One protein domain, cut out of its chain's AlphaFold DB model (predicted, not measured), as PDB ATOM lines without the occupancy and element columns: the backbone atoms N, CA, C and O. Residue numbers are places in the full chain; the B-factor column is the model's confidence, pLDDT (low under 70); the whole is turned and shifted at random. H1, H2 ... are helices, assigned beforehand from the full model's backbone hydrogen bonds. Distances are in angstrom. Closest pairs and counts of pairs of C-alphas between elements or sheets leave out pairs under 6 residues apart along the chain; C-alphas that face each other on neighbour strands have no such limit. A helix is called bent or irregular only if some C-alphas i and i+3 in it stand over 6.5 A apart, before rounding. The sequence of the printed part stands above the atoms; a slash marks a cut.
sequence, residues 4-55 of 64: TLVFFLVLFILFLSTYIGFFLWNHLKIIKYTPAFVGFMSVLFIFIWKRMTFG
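Overview. This is residues 4 to 55 of the 64 residues of an uncharacterized protein of Bacillus cereus (UniProt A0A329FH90). A long helical hairpin: the longest helix, H2, kinked near residue 34, folds back beside H1, and its far end, residues 49 to 54, sticks out beyond the body. The 52 printed residues hold two named helices, H1 then H2, and no named strand: all helix. The whole is loose, with a radius of gyration of the C-alphas of 13.2 A, a rod spanning 42 by 19 by 9 A.

Arrangement. Look along H2, residues 27 to 54, for its kink of 46 degrees near residue 34; it is only just irregular, with C-alphas 32 and 35 7.0 A apart. H1, residues 4 to 25, touches it, closest at the C-alphas of Phe 23 and Ile 30, 6.0 A apart. They form a hairpin, running opposite ways at a shallow tilt of 16 degrees. Every O i to N i+4 pair is within hydrogen-bond range in H1, and 19 of 24 in H2.

Along the chain. Find C-alpha 27 at (42.021, -41.965, 28.705); from there H2 runs 40.0 A to C-alpha 54 at (13.229, -58.091, 6.145). H1 starts at C-alpha 4, (28.990, -56.477, 2.674), and runs 31.3 A.

Size, cuts and confidence. The C-alphas farthest apart, of Asn 26 and Phe 54, are 41.7 A apart. The printed part has no cut, and the link is tight. Residues 25 to 29 and 51 to 55 have pLDDT under 70.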
ATOM      1  N   THR A   4      29.438 -57.558   1.770       74.81
ATOM      2  CA  THR A   4      28.990 -56.477   2.674       74.81
ATOM      3  C   THR A   4      29.223 -56.825   4.140       74.81
ATOM      4  O   THR A   4      29.592 -55.965   4.932       74.81
ATOM      5  N   LEU A   5      29.057 -58.097   4.499       74.19
ATOM      6  CA  LEU A   5      29.375 -58.606   5.829       74.19
ATOM      7  C   LEU A   5      30.869 -58.497   6.133       74.19
ATOM      8  O   LEU A   5      31.237 -57.967   7.177       74.19
ATOM      9  N   VAL A   6      31.710 -58.954   5.204       79.31
ATOM     10  CA  VAL A   6      33.170 -58.843   5.305       79.31
ATOM     11  C   VAL A   6      33.596 -57.375   5.368       79.31
ATOM     12  O   VAL A   6      34.418 -57.022   6.203       79.31
ATOM     13  N   PHE A   7      32.984 -56.497   4.571       78.50
ATOM     14  CA  PHE A   7      33.251 -55.059   4.584       78.50
ATOM     15  C   PHE A   7      32.927 -54.415   5.939       78.50
ATOM     16  O   PHE A   7      33.762 -53.710   6.502       78.50
ATOM     17  N   PHE A   8      31.756 -54.710   6.513       77.75
ATOM     18  CA  PHE A   8      31.409 -54.255   7.863       77.75
ATOM     19  C   PHE A   8      32.359 -54.811   8.927       77.75
ATOM     20  O   PHE A   8      32.691 -54.104   9.875       77.75
ATOM     21  N   LEU A   9      32.826 -56.048   8.765       81.56
ATOM     22  CA  LEU A   9      33.756 -56.691   9.691       81.56
ATOM     23  C   LEU A   9      35.153 -56.054   9.626       81.56
ATOM     24  O   LEU A   9      35.756 -55.791  10.663       81.56
ATOM     25  N   VAL A  10      35.632 -55.707   8.428       85.94
ATOM     26  CA  VAL A  10      36.878 -54.946   8.234       85.94
ATOM     27  C   VAL A  10      36.767 -53.549   8.846       85.94
ATOM     28  O   VAL A  10      37.658 -53.136   9.590       85.94
ATOM     29  N   LEU A  11      35.658 -52.838   8.606       84.12
ATOM     30  CA  LEU A  11      35.398 -51.538   9.235       84.12
ATOM     31  C   LEU A  11      35.359 -51.643  10.763       84.12
ATOM     32  O   LEU A  11      35.908 -50.782  11.446       84.12
ATOM     33  N   PHE A  12      34.759 -52.704  11.303       83.81
ATOM     34  CA  PHE A  12      34.692 -52.946  12.742       83.81
ATOM     35  C   PHE A  12      36.079 -53.139  13.360       83.81
ATOM     36  O   PHE A  12      36.382 -52.529  14.384       83.81
ATOM     37  N   ILE A  13      36.946 -53.921  12.712       88.44
ATOM     38  CA  ILE A  13      38.326 -54.146  13.168       88.44
ATOM     39  C   ILE A  13      39.139 -52.846  13.128       88.44
ATOM     40  O   ILE A  13      39.819 -52.522  14.103       88.44
ATOM     41  N   LEU A  14      39.048 -52.070  12.042       86.94
ATOM     42  CA  LEU A  14      39.725 -50.769  11.928       86.94
ATOM     43  C   LEU A  14      39.251 -49.786  13.002       86.94
ATOM     44  O   LEU A  14      40.057 -49.075  13.613       86.94
ATOM     45  N   PHE A  15      37.947 -49.775  13.265       84.50
ATOM     46  CA  PHE A  15      37.349 -48.929  14.284       84.50
ATOM     47  C   PHE A  15      37.824 -49.308  15.692       84.50
ATOM     48  O   PHE A  15      38.257 -48.437  16.445       84.50
ATOM     49  N   LEU A  16      37.840 -50.605  16.028       84.25
ATOM     50  CA  LEU A  16      38.376 -51.102  17.300       84.25
ATOM     51  C   LEU A  16      39.863 -50.803  17.461       84.25
ATOM     52  O   LEU A  16      40.276 -50.363  18.529       84.25
ATOM     53  N   SER A  17      40.665 -51.004  16.416       86.06
ATOM     54  CA  SER A  17      42.100 -50.708  16.451       86.06
ATOM     55  C   SER A  17      42.353 -49.231  16.758       86.06
ATOM     56  O   SER A  17      43.141 -48.898  17.645       86.06
ATOM     57  N   THR A  18      41.601 -48.343  16.106       83.81
ATOM     58  CA  THR A  18      41.676 -46.899  16.344       83.81
ATOM     59  C   THR A  18      41.217 -46.550  17.762       83.81
ATOM     60  O   THR A  18      41.875 -45.775  18.453       83.81
ATOM     61  N   TYR A  19      40.127 -47.161  18.235       82.69
ATOM     62  CA  TYR A  19      39.600 -46.949  19.583       82.69
ATOM     63  C   TYR A  19      40.576 -47.408  20.675       82.69
ATOM     64  O   TYR A  19      40.814 -46.663  21.622       82.69
ATOM     65  N   ILE A  20      41.194 -48.586  20.530       83.19
ATOM     66  CA  ILE A  20      42.210 -49.104  21.461       83.19
ATOM     67  C   ILE A  20      43.465 -48.225  21.429       83.19
ATOM     68  O   ILE A  20      44.011 -47.904  22.481       83.19
ATOM     69  N   GLY A  21      43.900 -47.775  20.248       81.44
ATOM     70  CA  GLY A  21      45.013 -46.829  20.120       81.44
ATOM     71  C   GLY A  21      44.741 -45.505  20.843       81.44
ATOM     72  O   GLY A  21      45.598 -45.006  21.571       81.44
ATOM     73  N   PHE A  22      43.524 -44.964  20.725       75.62
ATOM     74  CA  PHE A  22      43.103 -43.782  21.484       75.62
ATOM     75  C   PHE A  22      42.973 -44.049  22.987       75.62
ATOM     76  O   PHE A  22      43.348 -43.178  23.774       75.62
ATOM     77  N   PHE A  23      42.487 -45.234  23.377       74.75
ATOM     78  CA  PHE A  23      42.412 -45.681  24.771       74.75
ATOM     79  C   PHE A  23      43.794 -45.655  25.426       74.75
ATOM     80  O   PHE A  23      43.949 -45.085  26.502       74.75
ATOM     81  N   LEU A  24      44.793 -46.225  24.745       74.81
ATOM     82  CA  LEU A  24      46.182 -46.298  25.204       74.81
ATOM     83  C   LEU A  24      46.891 -44.942  25.198       74.81
ATOM     84  O   LEU A  24      47.720 -44.690  26.066       74.81
ATOM     85  N   TRP A  25      46.583 -44.063  24.240       68.19
ATOM     86  CA  TRP A  25      47.267 -42.775  24.127       68.19
ATOM     87  C   TRP A  25      46.876 -41.801  25.240       68.19
ATOM     88  O   TRP A  25      47.730 -41.085  25.760       68.19
ATOM     89  N   ASN A  26      45.587 -41.697  25.574       68.38
ATOM     90  CA  ASN A  26      45.127 -40.879  26.695       68.38
ATOM     91  C   ASN A  26      43.660 -41.190  27.028       68.38
ATOM     92  O   ASN A  26      42.772 -40.902  26.221       68.38
ATOM     93  N   HIS A  27      43.382 -41.655  28.246       68.50
ATOM     94  CA  HIS A  27      42.021 -41.965  28.705       68.50
ATOM     95  C   HIS A  27      41.058 -40.765  28.633       68.50
ATOM     96  O   HIS A  27      39.869 -40.938  28.380       68.50
ATOM     97  N   LEU A  28      41.559 -39.529  28.760       67.94
ATOM     98  CA  LEU A  28      40.735 -38.318  28.630       67.94
ATOM     99  C   LEU A  28      40.216 -38.093  27.204       67.94
ATOM    100  O   LEU A  28      39.143 -37.519  27.016       67.94
ATOM    101  N   LYS A  29      40.944 -38.558  26.180       67.25
ATOM    102  CA  LYS A  29      40.504 -38.423  24.784       67.25
ATOM    103  C   LYS A  29      39.363 -39.379  24.455       67.25
ATOM    104  O   LYS A  29      38.626 -39.112  23.513       67.25
ATOM    105  N   ILE A  30      39.164 -40.436  25.242       71.88
ATOM    106  CA  ILE A  30      38.120 -41.433  24.998       71.88
ATOM    107  C   ILE A  30      36.715 -40.871  25.100       71.88
ATOM    108  O   ILE A  30      35.878 -41.197  24.265       71.88
ATOM    109  N   ILE A  31      36.486 -39.954  26.044       76.25
ATOM    110  CA  ILE A  31      35.184 -39.307  26.247       76.25
ATOM    111  C   ILE A  31      34.742 -38.580  24.967       76.25
ATOM    112  O   ILE A  31      33.560 -38.557  24.635       76.25
ATOM    113  N   LYS A  32      35.703 -38.051  24.197       78.00
ATOM    114  CA  LYS A  32      35.450 -37.389  22.912       78.00
ATOM    115  C   LYS A  32      35.029 -38.367  21.806       78.00
ATOM    116  O   LYS A  32      34.318 -37.965  20.890       78.00
ATOM    117  N   TYR A  33      35.450 -39.629  21.882       76.44
ATOM    118  CA  TYR A  33      35.169 -40.660  20.876       76.44
ATOM    119  C   TYR A  33      34.016 -41.595  21.251       76.44
ATOM    120  O   TYR A  33      33.502 -42.291  20.376       76.44
ATOM    121  N   THR A  34      33.540 -41.565  22.500       82.56
ATOM    122  CA  THR A  34      32.336 -42.287  22.938       82.56
ATOM    123  C   THR A  34      31.128 -42.066  22.013       82.56
ATOM    124  O   THR A  34      30.500 -43.055  21.640       82.56
ATOM    125  N   PRO A  35      30.811 -40.836  21.548       84.56
ATOM    126  CA  PRO A  35      29.681 -40.623  20.640       84.56
ATOM    127  C   PRO A  35      29.857 -41.320  19.285       84.56
ATOM    128  O   PRO A  35      28.908 -41.886  18.751       84.56
ATOM    129  N   ALA A  36      31.081 -41.328  18.744       83.50
ATOM    130  CA  ALA A  36      31.392 -42.021  17.496       83.50
ATOM    131  C   ALA A  36      31.274 -43.545  17.657       83.50
ATOM    132  O   ALA A  36      30.765 -44.221  16.765       83.50
ATOM    133  N   PHE A  37      31.685 -44.077  18.813       82.88
ATOM    134  CA  PHE A  37      31.536 -45.493  19.153       82.88
ATOM    135  C   PHE A  37      30.071 -45.913  19.238       82.88
ATOM    136  O   PHE A  37      29.676 -46.903  18.624       82.88
ATOM    137  N   VAL A  38      29.248 -45.123  19.931       86.25
ATOM    138  CA  VAL A  38      27.804 -45.366  20.023       86.25
ATOM    139  C   VAL A  38      27.156 -45.299  18.638       86.25
ATOM    140  O   VAL A  38      26.438 -46.224  18.269       86.25
ATOM    141  N   GLY A  39      27.465 -44.274  17.837       86.81
ATOM    142  CA  GLY A  39      26.929 -44.138  16.479       86.81
ATOM    143  C   GLY A  39      27.288 -45.317  15.572       86.81
ATOM    144  O   GLY A  39      26.427 -45.846  14.868       86.81
ATOM    145  N   PHE A  40      28.532 -45.789  15.635       85.06
ATOM    146  CA  PHE A  40      28.976 -46.950  14.866       85.06
ATOM    147  C   PHE A  40      28.253 -48.240  15.284       85.06
ATOM    148  O   PHE A  40      27.782 -48.995  14.430       85.06
ATOM    149  N   MET A  41      28.075 -48.461  16.592       84.06
ATOM    150  CA  MET A  41      27.304 -49.596  17.109       84.06
ATOM    151  C   MET A  41      25.826 -49.529  16.708       84.06
ATOM    152  O   MET A  41      25.248 -50.555  16.350       84.06
ATOM    153  N   SER A  42      25.212 -48.342  16.691       85.19
ATOM    154  CA  SER A  42      23.830 -48.165  16.227       85.19
ATOM    155  C   SER A  42      23.660 -48.530  14.752       85.19
ATOM    156  O   SER A  42      22.691 -49.201  14.401       85.19
ATOM    157  N   VAL A  43      24.609 -48.155  13.888       82.50
ATOM    158  CA  VAL A  43      24.582 -48.525  12.461       82.50
ATOM    159  C   VAL A  43      24.655 -50.041  12.289       82.50
ATOM    160  O   VAL A  43      23.861 -50.612  11.540       82.50
ATOM    161  N   LEU A  44      25.551 -50.711  13.019       81.62
ATOM    162  CA  LEU A  44      25.655 -52.174  13.002       81.62
ATOM    163  C   LEU A  44      24.378 -52.842  13.505       81.62
ATOM    164  O   LEU A  44      23.907 -53.803  12.897       81.62
ATOM    165  N   PHE A  45      23.794 -52.314  14.579       82.31
ATOM    166  CA  PHE A  45      22.565 -52.841  15.157       82.31
ATOM    167  C   PHE A  45      21.393 -52.739  14.179       82.31
ATOM    168  O   PHE A  45      20.714 -53.734  13.936       82.31
ATOM    169  N   ILE A  46      21.205 -51.579  13.539       83.38
ATOM    170  CA  ILE A  46      20.175 -51.384  12.507       83.38
ATOM    171  C   ILE A  46      20.411 -52.332  11.330       83.38
ATOM    172  O   ILE A  46      19.466 -52.935  10.822       83.38
ATOM    173  N   PHE A  47      21.664 -52.503  10.908       76.38
ATOM    174  CA  PHE A  47      22.005 -53.374   9.786       76.38
ATOM    175  C   PHE A  47      21.707 -54.853  10.079       76.38
ATOM    176  O   PHE A  47      21.142 -55.552   9.236       76.38
ATOM    177  N   ILE A  48      22.040 -55.335  11.280       76.56
ATOM    178  CA  ILE A  48      21.756 -56.709  11.725       76.56
ATOM    179  C   ILE A  48      20.251 -56.914  11.923       76.56
ATOM    180  O   ILE A  48      19.699 -57.901  11.435       76.56
ATOM    181  N   TRP A  49      19.582 -55.968  12.587       72.50
ATOM    182  CA  TRP A  49      18.144 -56.012  12.845       72.50
ATOM    183  C   TRP A  49      17.339 -56.058  11.548       72.50
ATOM    184  O   TRP A  49      16.486 -56.928  11.373       72.50
ATOM    185  N   LYS A  50      17.649 -55.164  10.603       70.88
ATOM    186  CA  LYS A  50      16.948 -55.063   9.320       70.88
ATOM    187  C   LYS A  50      17.221 -56.274   8.420       70.88
ATOM    188  O   LYS A  50      16.316 -56.712   7.718       70.88
ATOM    189  N   ARG A  51      18.410 -56.889   8.513       68.12
ATOM    190  CA  ARG A  51      18.680 -58.190   7.872       68.12
ATOM    191  C   ARG A  51      17.828 -59.318   8.466       68.12
ATOM    192  O   ARG A  51      17.322 -60.128   7.699       68.12
ATOM    193  N   MET A  52      17.679 -59.388   9.794       65.25
ATOM    194  CA  MET A  52      16.860 -60.428  10.442       65.25
ATOM    195  C   MET A  52      15.365 -60.287  10.134       65.25
ATOM    196  O   MET A  52      14.691 -61.296   9.977       65.25
ATOM    197  N   THR A  53      14.847 -59.057  10.064       63.38
ATOM    198  CA  THR A  53      13.400 -58.803   9.924       63.38
ATOM    199  C   THR A  53      12.898 -58.786   8.483       63.38
ATOM    200  O   THR A  53      11.769 -59.198   8.250       63.38
ATOM    201  N   PHE A  54      13.699 -58.329   7.518       59.41
ATOM    202  CA  PHE A  54      13.229 -58.091   6.145       59.41
ATOM    203  C   PHE A  54      13.974 -58.883   5.057       59.41
ATOM    204  O   PHE A  54      13.664 -58.732   3.875       59.41
ATOM    205  N   GLY A  55      14.973 -59.698   5.415       61.53
ATOM    206  CA  GLY A  55      15.871 -60.295   4.425       61.53
ATOM    207  C   GLY A  55      16.663 -59.231   3.643       61.53
ATOM    208  O   GLY A  55      16.578 -58.032   3.909       61.53
TER     209      GLY A  55